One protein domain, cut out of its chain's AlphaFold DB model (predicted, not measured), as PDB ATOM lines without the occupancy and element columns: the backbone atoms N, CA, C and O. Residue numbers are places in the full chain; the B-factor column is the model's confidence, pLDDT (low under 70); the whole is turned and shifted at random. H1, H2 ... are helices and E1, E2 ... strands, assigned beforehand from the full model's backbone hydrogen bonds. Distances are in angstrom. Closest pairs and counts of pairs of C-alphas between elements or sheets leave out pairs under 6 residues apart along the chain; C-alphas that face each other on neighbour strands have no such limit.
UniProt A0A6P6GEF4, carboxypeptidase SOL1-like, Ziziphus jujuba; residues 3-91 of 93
ATOM      1  N   PHE A   3     237.139 159.384 180.933       90.75
ATOM      2  CA  PHE A   3     236.819 158.021 181.334       90.75
ATOM      3  C   PHE A   3     237.509 156.981 180.454       90.75
ATOM      4  O   PHE A   3     237.802 157.224 179.285       90.75
ATOM      5  N   GLN A   4     237.725 155.793 181.010       91.56
ATOM      6  CA  GLN A   4     238.187 154.629 180.263       91.56
ATOM      7  C   GLN A   4     237.404 153.380 180.648       91.56
ATOM      8  O   GLN A   4     236.924 153.261 181.775       91.56
ATOM      9  N   TYR A   5     237.298 152.456 179.696       89.94
ATOM     10  CA  TYR A   5     236.676 151.156 179.901       89.94
ATOM     11  C   TYR A   5     237.743 150.099 180.145       89.94
ATOM     12  O   TYR A   5     238.762 150.078 179.451       89.94
ATOM     13  N   TRP A   6     237.462 149.176 181.053       85.69
ATOM     14  CA  TRP A   6     238.178 147.914 181.129       85.69
ATOM     15  C   TRP A   6     237.251 146.777 181.542       85.69
ATOM     16  O   TRP A   6     236.150 146.991 182.049       85.69
ATOM     17  N   GLU A   7     237.719 145.558 181.314       85.06
ATOM     18  CA  GLU A   7     237.078 144.339 181.784       85.06
ATOM     19  C   GLU A   7     237.656 143.971 183.151       85.06
ATOM     20  O   GLU A   7     238.873 143.839 183.302       85.06
ATOM     21  N   GLU A   8     236.789 143.791 184.143       81.00
ATOM     22  CA  GLU A   8     237.171 143.303 185.463       81.00
ATOM     23  C   GLU A   8     236.544 141.932 185.719       81.00
ATOM     24  O   GLU A   8     235.381 141.671 185.412       81.00
ATOM     25  N   CYS A   9     237.345 141.016 186.258       69.75
ATOM     26  CA  CYS A   9     236.869 139.699 186.654       69.75
ATOM     27  C   CYS A   9     236.440 139.782 188.121       69.75
ATOM     28  O   CYS A   9     237.298 139.729 188.999       69.75
ATOM     29  N   GLU A  10     235.138 139.905 188.392       67.94
ATOM     30  CA  GLU A  10     234.644 139.952 189.774       67.94
ATOM     31  C   GLU A  10     234.781 138.582 190.453       67.94
ATOM     32  O   GLU A  10     235.479 138.450 191.459       67.94
ATOM     33  N   TRP A  11     234.129 137.552 189.898       62.44
ATOM     34  CA  TRP A  11     234.071 136.208 190.478       62.44
ATOM     35  C   TRP A  11     233.988 135.119 189.401       62.44
ATOM     36  O   TRP A  11     233.419 135.297 188.324       62.44
ATOM     37  N   GLY A  12     234.563 133.952 189.691       58.88
ATOM     38  CA  GLY A  12     234.532 132.810 188.781       58.88
ATOM     39  C   GLY A  12     235.524 131.712 189.149       58.88
ATOM     40  O   GLY A  12     236.574 131.975 189.733       58.88
ATOM     41  N   SER A  13     235.198 130.464 188.813       65.56
ATOM     42  CA  SER A  13     236.167 129.364 188.877       65.56
ATOM     43  C   SER A  13     237.035 129.365 187.616       65.56
ATOM     44  O   SER A  13     236.710 130.017 186.623       65.56
ATOM     45  N   THR A  14     238.133 128.605 187.614       69.69
ATOM     46  CA  THR A  14     239.134 128.565 186.529       69.69
ATOM     47  C   THR A  14     238.553 128.273 185.131       69.69
ATOM     48  O   THR A  14     239.237 128.498 184.136       69.69
ATOM     49  N   GLY A  15     237.301 127.802 185.037       67.38
ATOM     50  CA  GLY A  15     236.584 127.535 183.785       67.38
ATOM     51  C   GLY A  15     235.288 128.325 183.560       67.38
ATOM     52  O   GLY A  15     234.679 128.137 182.515       67.38
ATOM     53  N   ASN A  16     234.853 129.185 184.491       64.06
ATOM     54  CA  ASN A  16     233.652 130.008 184.314       64.06
ATOM     55  C   ASN A  16     233.876 131.379 184.960       64.06
ATOM     56  O   ASN A  16     233.800 131.508 186.184       64.06
ATOM     57  N   ARG A  17     234.236 132.368 184.135       66.31
ATOM     58  CA  ARG A  17     234.540 133.739 184.556       66.31
ATOM     59  C   ARG A  17     233.381 134.646 184.179       66.31
ATOM     60  O   ARG A  17     233.019 134.694 183.006       66.31
ATOM     61  N   PHE A  18     232.846 135.359 185.162       74.69
ATOM     62  CA  PHE A  18     231.951 136.477 184.913       74.69
ATOM     63  C   PHE A  18     232.815 137.719 184.717       74.69
ATOM     64  O   PHE A  18     233.609 138.080 185.590       74.69
ATOM     65  N   ILE A  19     232.726 138.287 183.519       76.88
ATOM     66  CA  ILE A  19     233.419 139.515 183.154       76.88
ATOM     67  C   ILE A  19     232.416 140.645 183.334       76.88
ATOM     68  O   ILE A  19     231.327 140.591 182.766       76.88
ATOM     69  N   GLU A  20     232.789 141.649 184.115       83.75
ATOM     70  CA  GLU A  20     232.035 142.889 184.226       83.75
ATOM     71  C   GLU A  20     232.760 144.007 183.490       83.75
ATOM     72  O   GLU A  20     233.990 144.123 183.525       83.75
ATOM     73  N   TRP A  21     231.979 144.863 182.838       87.25
ATOM     74  CA  TRP A  21     232.508 146.091 182.272       87.25
ATOM     75  C   TRP A  21     232.607 147.144 183.357       87.25
ATOM     76  O   TRP A  21     231.629 147.437 184.049       87.25
ATOM     77  N   VAL A  22     233.778 147.759 183.457       90.81
ATOM     78  CA  VAL A  22     234.036 148.834 184.401       90.81
ATOM     79  C   VAL A  22     234.409 150.097 183.653       90.81
ATOM     80  O   VAL A  22     235.197 150.079 182.707       90.81
ATOM     81  N   ILE A  23     233.833 151.209 184.094       93.25
ATOM     82  CA  ILE A  23     234.164 152.548 183.621       93.25
ATOM     83  C   ILE A  23     234.887 153.265 184.748       93.25
ATOM     84  O   ILE A  23     234.273 153.577 185.771       93.25
ATOM     85  N   GLU A  24     236.171 153.548 184.562       93.88
ATOM     86  CA  GLU A  24     236.910 154.460 185.430       93.88
ATOM     87  C   GLU A  24     236.682 155.896 184.958       93.88
ATOM     88  O   GLU A  24     236.905 156.202 183.791       93.88
ATOM     89  N   ILE A  25     236.311 156.794 185.871       94.06
ATOM     90  CA  ILE A  25     236.233 158.238 185.637       94.06
ATOM     91  C   ILE A  25     237.217 158.930 186.577       94.06
ATOM     92  O   ILE A  25     237.105 158.833 187.803       94.06
ATOM     93  N   SER A  26     238.182 159.655 186.010       92.44
ATOM     94  CA  SER A  26     239.268 160.280 186.771       92.44
ATOM     95  C   SER A  26     239.851 161.482 186.025       92.44
ATOM     96  O   SER A  26     239.735 161.635 184.810       92.44
ATOM     97  N   ASN A  27     240.507 162.388 186.753       90.06
ATOM     98  CA  ASN A  27     241.344 163.417 186.124       90.06
ATOM     99  C   ASN A  27     242.685 162.858 185.612       90.06
ATOM    100  O   ASN A  27     243.380 163.549 184.875       90.06
ATOM    101  N   LYS A  28     243.036 161.639 186.030       88.56
ATOM    102  CA  LYS A  28     244.195 160.864 185.598       88.56
ATOM    103  C   LYS A  28     243.766 159.404 185.515       88.56
ATOM    104  O   LYS A  28     243.868 158.685 186.508       88.56
ATOM    105  N   VAL A  29     243.146 159.043 184.399       89.44
ATOM    106  CA  VAL A  29     242.663 157.680 184.152       89.44
ATOM    107  C   VAL A  29     243.846 156.728 183.977       89.44
ATOM    108  O   VAL A  29     244.827 157.087 183.326       89.44
ATOM    109  N   GLY A  30     243.780 155.546 184.589       83.50
ATOM    110  CA  GLY A  30     244.779 154.481 184.414       83.50
ATOM    111  C   GLY A  30     246.062 154.651 185.219       83.50
ATOM    112  O   GLY A  30     246.961 153.818 185.128       83.50
ATOM    113  N   GLU A  31     246.155 155.707 186.027       84.75
ATOM    114  CA  GLU A  31     247.237 155.876 186.989       84.75
ATOM    115  C   GLU A  31     246.804 155.349 188.362       84.75
ATOM    116  O   GLU A  31     245.852 155.859 188.959       84.75
ATOM    117  N   GLU A  32     247.558 154.394 188.914       71.88
ATOM    118  CA  GLU A  32     247.436 154.025 190.327       71.88
ATOM    119  C   GLU A  32     247.953 155.166 191.208       71.88
ATOM    120  O   GLU A  32     249.140 155.300 191.510       71.88
ATOM    121  N   VAL A  33     247.026 156.020 191.625       74.38
ATOM    122  CA  VAL A  33     247.263 157.071 192.610       74.38
ATOM    123  C   VAL A  33     246.415 156.751 193.831       74.38
ATOM    124  O   VAL A  33     245.248 156.398 193.691       74.38
ATOM    125  N   ALA A  34     246.972 156.925 195.033       79.00
ATOM    126  CA  ALA A  34     246.221 156.846 196.285       79.00
ATOM    127  C   ALA A  34     245.183 157.983 196.362       79.00
ATOM    128  O   ALA A  34     245.408 159.031 196.970       79.00
ATOM    129  N   LYS A  35     244.051 157.777 195.690       85.19
ATOM    130  CA  LYS A  35     242.882 158.646 195.668       85.19
ATOM    131  C   LYS A  35     241.719 157.924 196.339       85.19
ATOM    132  O   LYS A  35     241.594 156.708 196.196       85.19
ATOM    133  N   PRO A  36     240.843 158.647 197.046       87.69
ATOM    134  CA  PRO A  36     239.560 158.086 197.441       87.69
ATOM    135  C   PRO A  36     238.780 157.638 196.195       87.69
ATOM    136  O   PRO A  36     238.615 158.410 195.245       87.69
ATOM    137  N   ALA A  37     238.315 156.390 196.220       88.69
ATOM    138  CA  ALA A  37     237.563 155.770 195.139       88.69
ATOM    139  C   ALA A  37     236.120 155.484 195.565       88.69
ATOM    140  O   ALA A  37     235.877 155.027 196.685       88.69
ATOM    141  N   PHE A  38     235.175 155.713 194.658       90.38
ATOM    142  CA  PHE A  38     233.773 155.337 194.833       90.38
ATOM    143  C   PHE A  38     233.362 154.313 193.777       90.38
ATOM    144  O   PHE A  38     233.679 154.474 192.600       90.38
ATOM    145  N   LYS A  39     232.624 153.284 194.204       90.81
ATOM    146  CA  LYS A  39     232.050 152.251 193.334       90.81
ATOM    147  C   LYS A  39     230.547 152.484 193.187       90.81
ATOM    148  O   LYS A  39     229.839 152.574 194.190       90.81
ATOM    149  N   TYR A  40     230.070 152.542 191.949       92.88
ATOM    150  CA  TYR A  40     228.656 152.503 191.593       92.88
ATOM    151  C   TYR A  40     228.362 151.211 190.837       92.88
ATOM    152  O   TYR A  40     229.099 150.846 189.926       92.88
ATOM    153  N   ILE A  41     227.281 150.535 191.211       90.25
ATOM    154  CA  ILE A  41     226.850 149.277 190.595       90.25
ATOM    155  C   ILE A  41     225.398 149.448 190.173       90.25
ATOM    156  O   ILE A  41     224.582 149.955 190.947       90.25
ATOM    157  N   GLY A  42     225.080 149.046 188.949       88.19
ATOM    158  CA  GLY A  42     223.724 149.064 188.419       88.19
ATOM    159  C   GLY A  42     223.459 147.832 187.567       88.19
ATOM    160  O   GLY A  42     224.395 147.169 187.134       88.19
ATOM    161  N   ASN A  43     222.175 147.547 187.321       86.38
ATOM    162  CA  ASN A  43     221.736 146.405 186.509       86.38
ATOM    163  C   ASN A  43     222.185 145.039 187.076       86.38
ATOM    164  O   ASN A  43     222.421 144.104 186.323       86.38
ATOM    165  N   VAL A  44     222.265 144.924 188.412       82.88
ATOM    166  CA  VAL A  44     222.630 143.684 189.131       82.88
ATOM    167  C   VAL A  44     221.674 142.536 188.817       82.88
ATOM    168  O   VAL A  44     222.095 141.387 188.773       82.88
ATOM    169  N   HIS A  45     220.395 142.835 188.590       82.50
ATOM    170  CA  HIS A  45     219.477 141.914 187.935       82.50
ATOM    171  C   HIS A  45     219.341 142.340 186.469       82.50
ATOM    172  O   HIS A  45     219.172 143.526 186.168       82.50
ATOM    173  N   GLY A  46     219.447 141.383 185.546       78.06
ATOM    174  CA  GLY A  46     219.469 141.651 184.102       78.06
ATOM    175  C   GLY A  46     218.196 142.294 183.558       78.06
ATOM    176  O   GLY A  46     218.242 143.025 182.572       78.06
ATOM    177  N   ASP A  47     217.074 142.086 184.238       86.81
ATOM    178  CA  ASP A  47     215.767 142.666 183.943       86.81
ATOM    179  C   ASP A  47     215.553 144.065 184.556       86.81
ATOM    180  O   ASP A  47     214.486 144.656 184.386       86.81
ATOM    181  N   GLU A  48     216.582 144.650 185.186       88.44
ATOM    182  CA  GLU A  48     216.576 146.000 185.770       88.44
ATOM    183  C   GLU A  48     217.520 146.980 185.018       88.44
ATOM    184  O   GLU A  48     218.472 147.519 185.599       88.44
ATOM    185  N   PRO A  49     217.282 147.278 183.723       88.62
ATOM    186  CA  PRO A  49     218.234 148.003 182.867       88.62
ATOM    187  C   PRO A  49     218.401 149.489 183.218       88.62
ATOM    188  O   PRO A  49     219.388 150.115 182.830       88.62
ATOM    189  N   VAL A  50     217.461 150.070 183.971       92.12
ATOM    190  CA  VAL A  50     217.453 151.507 184.302       92.12
ATOM    191  C   VAL A  50     218.729 151.925 185.036       92.12
ATOM    192  O   VAL A  50     219.254 153.010 184.791       92.12
ATOM    193  N   GLY A  51     219.266 151.057 185.902       91.19
ATOM    194  CA  GLY A  51     220.514 151.333 186.615       91.19
ATOM    195  C   GLY A  51     221.705 151.517 185.671       91.19
ATOM    196  O   GLY A  51     222.490 152.443 185.861       91.19
ATOM    197  N   ARG A  52     221.810 150.695 184.618       89.88
ATOM    198  CA  ARG A  52     222.880 150.789 183.611       89.88
ATOM    199  C   ARG A  52     222.823 152.125 182.884       89.88
ATOM    200  O   ARG A  52     223.827 152.829 182.812       89.88
ATOM    201  N   GLU A  53     221.650 152.501 182.383       92.62
ATOM    202  CA  GLU A  53     221.495 153.749 181.631       92.62
ATOM    203  C   GLU A  53     221.728 154.984 182.513       92.62
ATOM    204  O   GLU A  53     222.436 155.908 182.109       92.62
ATOM    205  N   LEU A  54     221.225 154.977 183.751       94.75
ATOM    206  CA  LEU A  54     221.442 156.072 184.695       94.75
ATOM    207  C   LEU A  54     222.930 156.281 185.002       94.75
ATOM    208  O   LEU A  54     223.396 157.421 185.030       94.75
ATOM    209  N   LEU A  55     223.684 155.201 185.214       94.38
ATOM    210  CA  LEU A  55     225.116 155.293 185.491       94.38
ATOM    211  C   LEU A  55     225.907 155.758 184.259       94.38
ATOM    212  O   LEU A  55     226.799 156.595 184.392       94.38
ATOM    213  N   MET A  56     225.526 155.331 183.051       93.00
ATOM    214  CA  MET A  56     226.100 155.864 181.808       93.00
ATOM    215  C   MET A  56     225.835 157.366 181.643       93.00
ATOM    216  O   MET A  56     226.724 158.125 181.245       93.00
ATOM    217  N   LEU A  57     224.622 157.823 181.958       95.31
ATOM    218  CA  LEU A  57     224.279 159.245 181.930       95.31
ATOM    219  C   LEU A  57     225.065 160.032 182.982       95.31
ATOM    220  O   LEU A  57     225.556 161.119 182.677       95.31
ATOM    221  N   LEU A  58     225.241 159.476 184.182       94.31
ATOM    222  CA  LEU A  58     226.052 160.077 185.239       94.31
ATOM    223  C   LEU A  58     227.511 160.246 184.801       94.31
ATOM    224  O   LEU A  58     228.066 161.333 184.965       94.31
ATOM    225  N   ALA A  59     228.113 159.218 184.194       93.75
ATOM    226  CA  ALA A  59     229.481 159.280 183.677       93.75
ATOM    227  C   ALA A  59     229.656 160.422 182.668       93.75
ATOM    228  O   ALA A  59     230.531 161.280 182.812       93.75
ATOM    229  N   ASN A  60     228.756 160.478 181.685       94.75
ATOM    230  CA  ASN A  60     228.741 161.533 180.681       94.75
ATOM    231  C   ASN A  60     228.527 162.915 181.307       94.75
ATOM    232  O   ASN A  60     229.180 163.881 180.915       94.75
ATOM    233  N   TRP A  61     227.625 163.027 182.283       95.81
ATOM    234  CA  TRP A  61     227.346 164.287 182.958       95.81
ATOM    235  C   TRP A  61     228.566 164.803 183.730       95.81
ATOM    236  O   TRP A  61     228.907 165.978 183.576       95.81
ATOM    237  N   ILE A  62     229.266 163.940 184.475       94.38
ATOM    238  CA  ILE A  62     230.499 164.299 185.192       94.38
ATOM    239  C   ILE A  62     231.569 164.787 184.204       94.38
ATOM    240  O   ILE A  62     232.121 165.872 184.389       94.38
ATOM    241  N   CYS A  63     231.829 164.052 183.118       93.69
ATOM    242  CA  CYS A  63     232.847 164.449 182.139       93.69
ATOM    243  C   CYS A  63     232.495 165.753 181.406       93.69
ATOM    244  O   CYS A  63     233.335 166.647 181.294       93.69
ATOM    245  N   ASN A  64     231.246 165.907 180.959       95.69
ATOM    246  CA  ASN A  64     230.820 167.072 180.180       95.69
ATOM    247  C   ASN A  64     230.775 168.370 180.994       95.69
ATOM    248  O   ASN A  64     230.940 169.456 180.421       95.69
ATOM    249  N   ASN A  65     230.559 168.266 182.307       95.88
ATOM    250  CA  ASN A  65     230.411 169.404 183.214       95.88
ATOM    251  C   ASN A  65     231.625 169.623 184.126       95.88
ATOM    252  O   ASN A  65     231.632 170.561 184.929       95.88
ATOM    253  N   TYR A  66     232.680 168.818 183.975       93.31
ATOM    254  CA  TYR A  66     233.936 169.022 184.683       93.31
ATOM    255  C   TYR A  66     234.477 170.438 184.435       93.31
ATOM    256  O   TYR A  66     234.571 170.883 183.292       93.31
ATOM    257  N   MET A  67     234.830 171.149 185.513       92.00
ATOM    258  CA  MET A  67     235.263 172.561 185.508       92.00
ATOM    259  C   MET A  67     234.205 173.588 185.055       92.00
ATOM    260  O   MET A  67     234.527 174.769 184.952       92.00
ATOM    261  N   LYS A  68     232.956 173.175 184.801       94.88
ATOM    262  CA  LYS A  68     231.845 174.067 184.416       94.88
ATOM    263  C   LYS A  68     230.791 174.176 185.512       94.88
ATOM    264  O   LYS A  68     230.280 175.264 185.758       94.88
ATOM    265  N   ASP A  69     230.479 173.056 186.158       95.94
ATOM    266  CA  ASP A  69     229.467 172.968 187.208       95.94
ATOM    267  C   ASP A  69     230.136 172.889 188.599       95.94
ATOM    268  O   ASP A  69     230.953 171.988 188.832       95.94
ATOM    269  N   PRO A  70     229.809 173.797 189.542       93.69
ATOM    270  CA  PRO A  70     230.319 173.751 190.913       93.69
ATOM    271  C   PRO A  70     230.021 172.439 191.653       93.69
ATOM    272  O   PRO A  70     230.841 172.000 192.459       93.69
ATOM    273  N   LEU A  71     228.882 171.796 191.383       93.94
ATOM    274  CA  LEU A  71     228.527 170.506 191.970       93.94
ATOM    275  C   LEU A  71     229.439 169.400 191.438       93.94
ATOM    276  O   LEU A  71     229.949 168.600 192.218       93.94
ATOM    277  N   VAL A  72     229.705 169.378 190.131       93.75
ATOM    278  CA  VAL A  72     230.654 168.416 189.547       93.75
ATOM    279  C   VAL A  72     232.065 168.670 190.050       93.75
ATOM    280  O   VAL A  72     232.808 167.720 190.290       93.75
ATOM    281  N   LEU A  73     232.440 169.930 190.267       92.19
ATOM    282  CA  LEU A  73     233.728 170.269 190.858       92.19
ATOM    283  C   LEU A  73     233.848 169.741 192.294       92.19
ATOM    284  O   LEU A  73     234.871 169.150 192.630       92.19
ATOM    285  N   LEU A  74     232.797 169.900 193.105       90.94
ATOM    286  CA  LEU A  74     232.725 169.354 194.463       90.94
ATOM    287  C   LEU A  74     232.789 167.824 194.469       90.94
ATOM    288  O   LEU A  74     233.464 167.237 195.305       90.94
ATOM    289  N   LEU A  75     232.103 167.182 193.524       91.06
ATOM    290  CA  LEU A  75     232.180 165.739 193.339       91.06
ATOM    291  C   LEU A  75     233.604 165.326 192.951       91.06
ATOM    292  O   LEU A  75     234.140 164.385 193.510       91.06
ATOM    293  N   SER A  76     234.269 166.067 192.068       90.25
ATOM    294  CA  SER A  76     235.580 165.684 191.535       90.25
ATOM    295  C   SER A  76     236.756 165.921 192.486       90.25
ATOM    296  O   SER A  76     237.806 165.296 192.310       90.25
ATOM    297  N   PHE A  77     236.617 166.813 193.473       88.94
ATOM    298  CA  PHE A  77     237.699 167.217 194.373       88.94
ATOM    299  C   PHE A  77     237.310 167.157 195.850       88.94
ATOM    300  O   PHE A  77     236.319 167.729 196.292       88.94
ATOM    301  N   TRP A  78     238.180 166.539 196.644       79.69
ATOM    302  CA  TRP A  78     238.156 166.618 198.096       79.69
ATOM    303  C   TRP A  78     238.530 168.042 198.558       79.69
ATOM    304  O   TRP A  78     239.417 168.655 197.953       79.69
ATOM    305  N   PRO A  79     237.974 168.555 199.678       74.50
ATOM    306  CA  PRO A  79     238.294 169.882 200.232       74.50
ATOM    307  C   PRO A  79     239.786 170.197 200.467       74.50
ATOM    308  O   PRO A  79     240.146 171.356 200.642       74.50
ATOM    309  N   HIS A  80     240.662 169.188 200.464       74.50
ATOM    310  CA  HIS A  80     242.119 169.330 200.608       74.50
ATOM    311  C   HIS A  80     242.899 169.166 199.289       74.50
ATOM    312  O   HIS A  80     244.111 168.977 199.317       74.50
ATOM    313  N   GLY A  81     242.232 169.232 198.133       75.38
ATOM    314  CA  GLY A  81     242.878 169.281 196.814       75.38
ATOM    315  C   GLY A  81     243.177 167.925 196.162       75.38
ATOM    316  O   GLY A  81     243.620 167.891 195.015       75.38
ATOM    317  N   CYS A  82     242.902 166.805 196.836       83.06
ATOM    318  CA  CYS A  82     242.929 165.484 196.201       83.06
ATOM    319  C   CYS A  82     241.707 165.305 195.292       83.06
ATOM    320  O   CYS A  82     240.618 165.760 195.619       83.06
ATOM    321  N   SER A  83     241.877 164.628 194.160       88.69
ATOM    322  CA  SER A  83     240.765 164.278 193.260       88.69
ATOM    323  C   SER A  83     240.200 162.911 193.622       88.69
ATOM    324  O   SER A  83     240.926 162.071 194.155       88.69
ATOM    325  N   PHE A  84     238.924 162.694 193.324       90.50
ATOM    326  CA  PHE A  84     238.296 161.383 193.433       90.50
ATOM    327  C   PHE A  84     238.433 160.587 192.137       90.50
ATOM    328  O   PHE A  84     238.566 161.164 191.053       90.50
ATOM    329  N   THR A  85     238.346 159.266 192.272       91.38
ATOM    330  CA  THR A  85     238.147 158.342 191.154       91.38
ATOM    331  C   THR A  85     236.796 157.646 191.319       91.38
ATOM    332  O   THR A  85     236.438 157.230 192.422       91.38
ATOM    333  N   TYR A  86     236.040 157.515 190.233       92.31
ATOM    334  CA  TYR A  86     234.781 156.772 190.217       92.31
ATOM    335  C   TYR A  86     234.913 155.529 189.359       92.31
ATOM    336  O   TYR A  86     235.493 155.593 188.279       92.31
ATOM    337  N   PHE A  87     234.315 154.440 189.818       91.75
ATOM    338  CA  PHE A  87     234.217 153.198 189.074       91.75
ATOM    339  C   PHE A  87     232.749 152.814 188.932       91.75
ATOM    340  O   PHE A  87     232.039 152.690 189.932       91.75
ATOM    341  N   ILE A  88     232.286 152.649 187.697       91.69
ATOM    342  CA  ILE A  88     230.933 152.182 187.385       91.69
ATOM    343  C   ILE A  88     231.035 150.756 186.876       91.69
ATOM    344  O   ILE A  88     231.694 150.533 185.869       91.69
ATOM    345  N   PHE A  89     230.361 149.833 187.548       88.19
ATOM    346  CA  PHE A  89     230.326 148.418 187.200       88.19
ATOM    347  C   PHE A  89     228.992 148.115 186.531       88.19
ATOM    348  O   PHE A  89     227.922 148.389 187.088       88.19
ATOM    349  N   LEU A  90     229.076 147.608 185.306       81.06
ATOM    350  CA  LEU A  90     227.942 147.248 184.478       81.06
ATOM    351  C   LEU A  90     227.911 145.732 184.342       81.06
ATOM    352  O   LEU A  90     228.769 145.135 183.689       81.06
ATOM    353  N   HIS A  91     226.890 145.136 184.946       77.69
ATOM    354  CA  HIS A  91     226.628 143.717 184.807       77.69
ATOM    355  C   HIS A  91     225.899 143.461 183.478       77.69
ATOM    356  O   HIS A  91     224.921 144.141 183.153       77.69
TER     357      HIS A  91
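Overview. This is residues 3 to 91 of the 93 residues of the protein "carboxypeptidase SOL1-like" of Ziziphus jujuba (UniProt A0A6P6GEF4). A strongly twisted four-stranded sheet forms a wall, with the long helix H1 packed over one face and the other face bare of named helices. The long hairpin E1 E2 reaches one end of the elongated outline, and the small helix H2 sits at the other. The printed part has 89 residues, in order E1 E2 E3 H1 H2 E4; the sheet order is E1 E2 E4 E3, mixed, and the class is mixed, helices and strands. It is only just compact, close to loose, with a radius of gyration of the C-alphas of 14.5 A and spans of 44 by 29 by 17 A.

Arrangement. Start with E1, residues 3 to 13, antiparallel to E2, residues 16 to 26, at 154 degrees: N 6 and O 22 are 2.9 A apart. E2 is antiparallel to E4, residues 85 to 90: find N 23 and O 88 at 2.9 A. E4 is parallel to E3, residues 37 to 42, at 20 degrees, with N 40 and O 87 at 2.8 A. H1, residues 50 to 65, is on the sheet, two layers in all, at a height of 9.3 A, over E2 and E4 and along the strands, at 26 degrees to E4 on the local plane; 2 of its C-alphas fall on E3, only just too few to lie over it. Its closest C-alphas to E3 are Gly 51 and Gly 42, 4.3 A apart. H2, residues 70 to 76, only grazes the sheet with residues 75 to 76; it is close to H1 but not clearly touching, C-alphas 62 and 72 being closest at 6.0 A, and only just about perpendicular at 70.4 degrees. E3, H1 H2, E4 make a strand-helix-strand unit, parallel neighbour strands with helices between, its crossover right-handed. Every O i to N i+4 pair is within hydrogen-bond range in H1 and H2.

Along the chain. Find C-alpha 3 at (236.819, 158.021, 181.334); E1 runs 29.6 A from there, and E2 runs 30.9 A. H1 begins at C-alpha 50, (217.453, 151.507, 184.302), and runs 22.1 A. E4 ends at C-alpha 90, (227.942, 147.248, 184.478).

Size, cuts and confidence. The C-alphas of Gly 15 and Pro 70 are farthest apart, 47.2 A. The printed part has no cut and no long link; pLDDT is under 70 at residues 9 to 17.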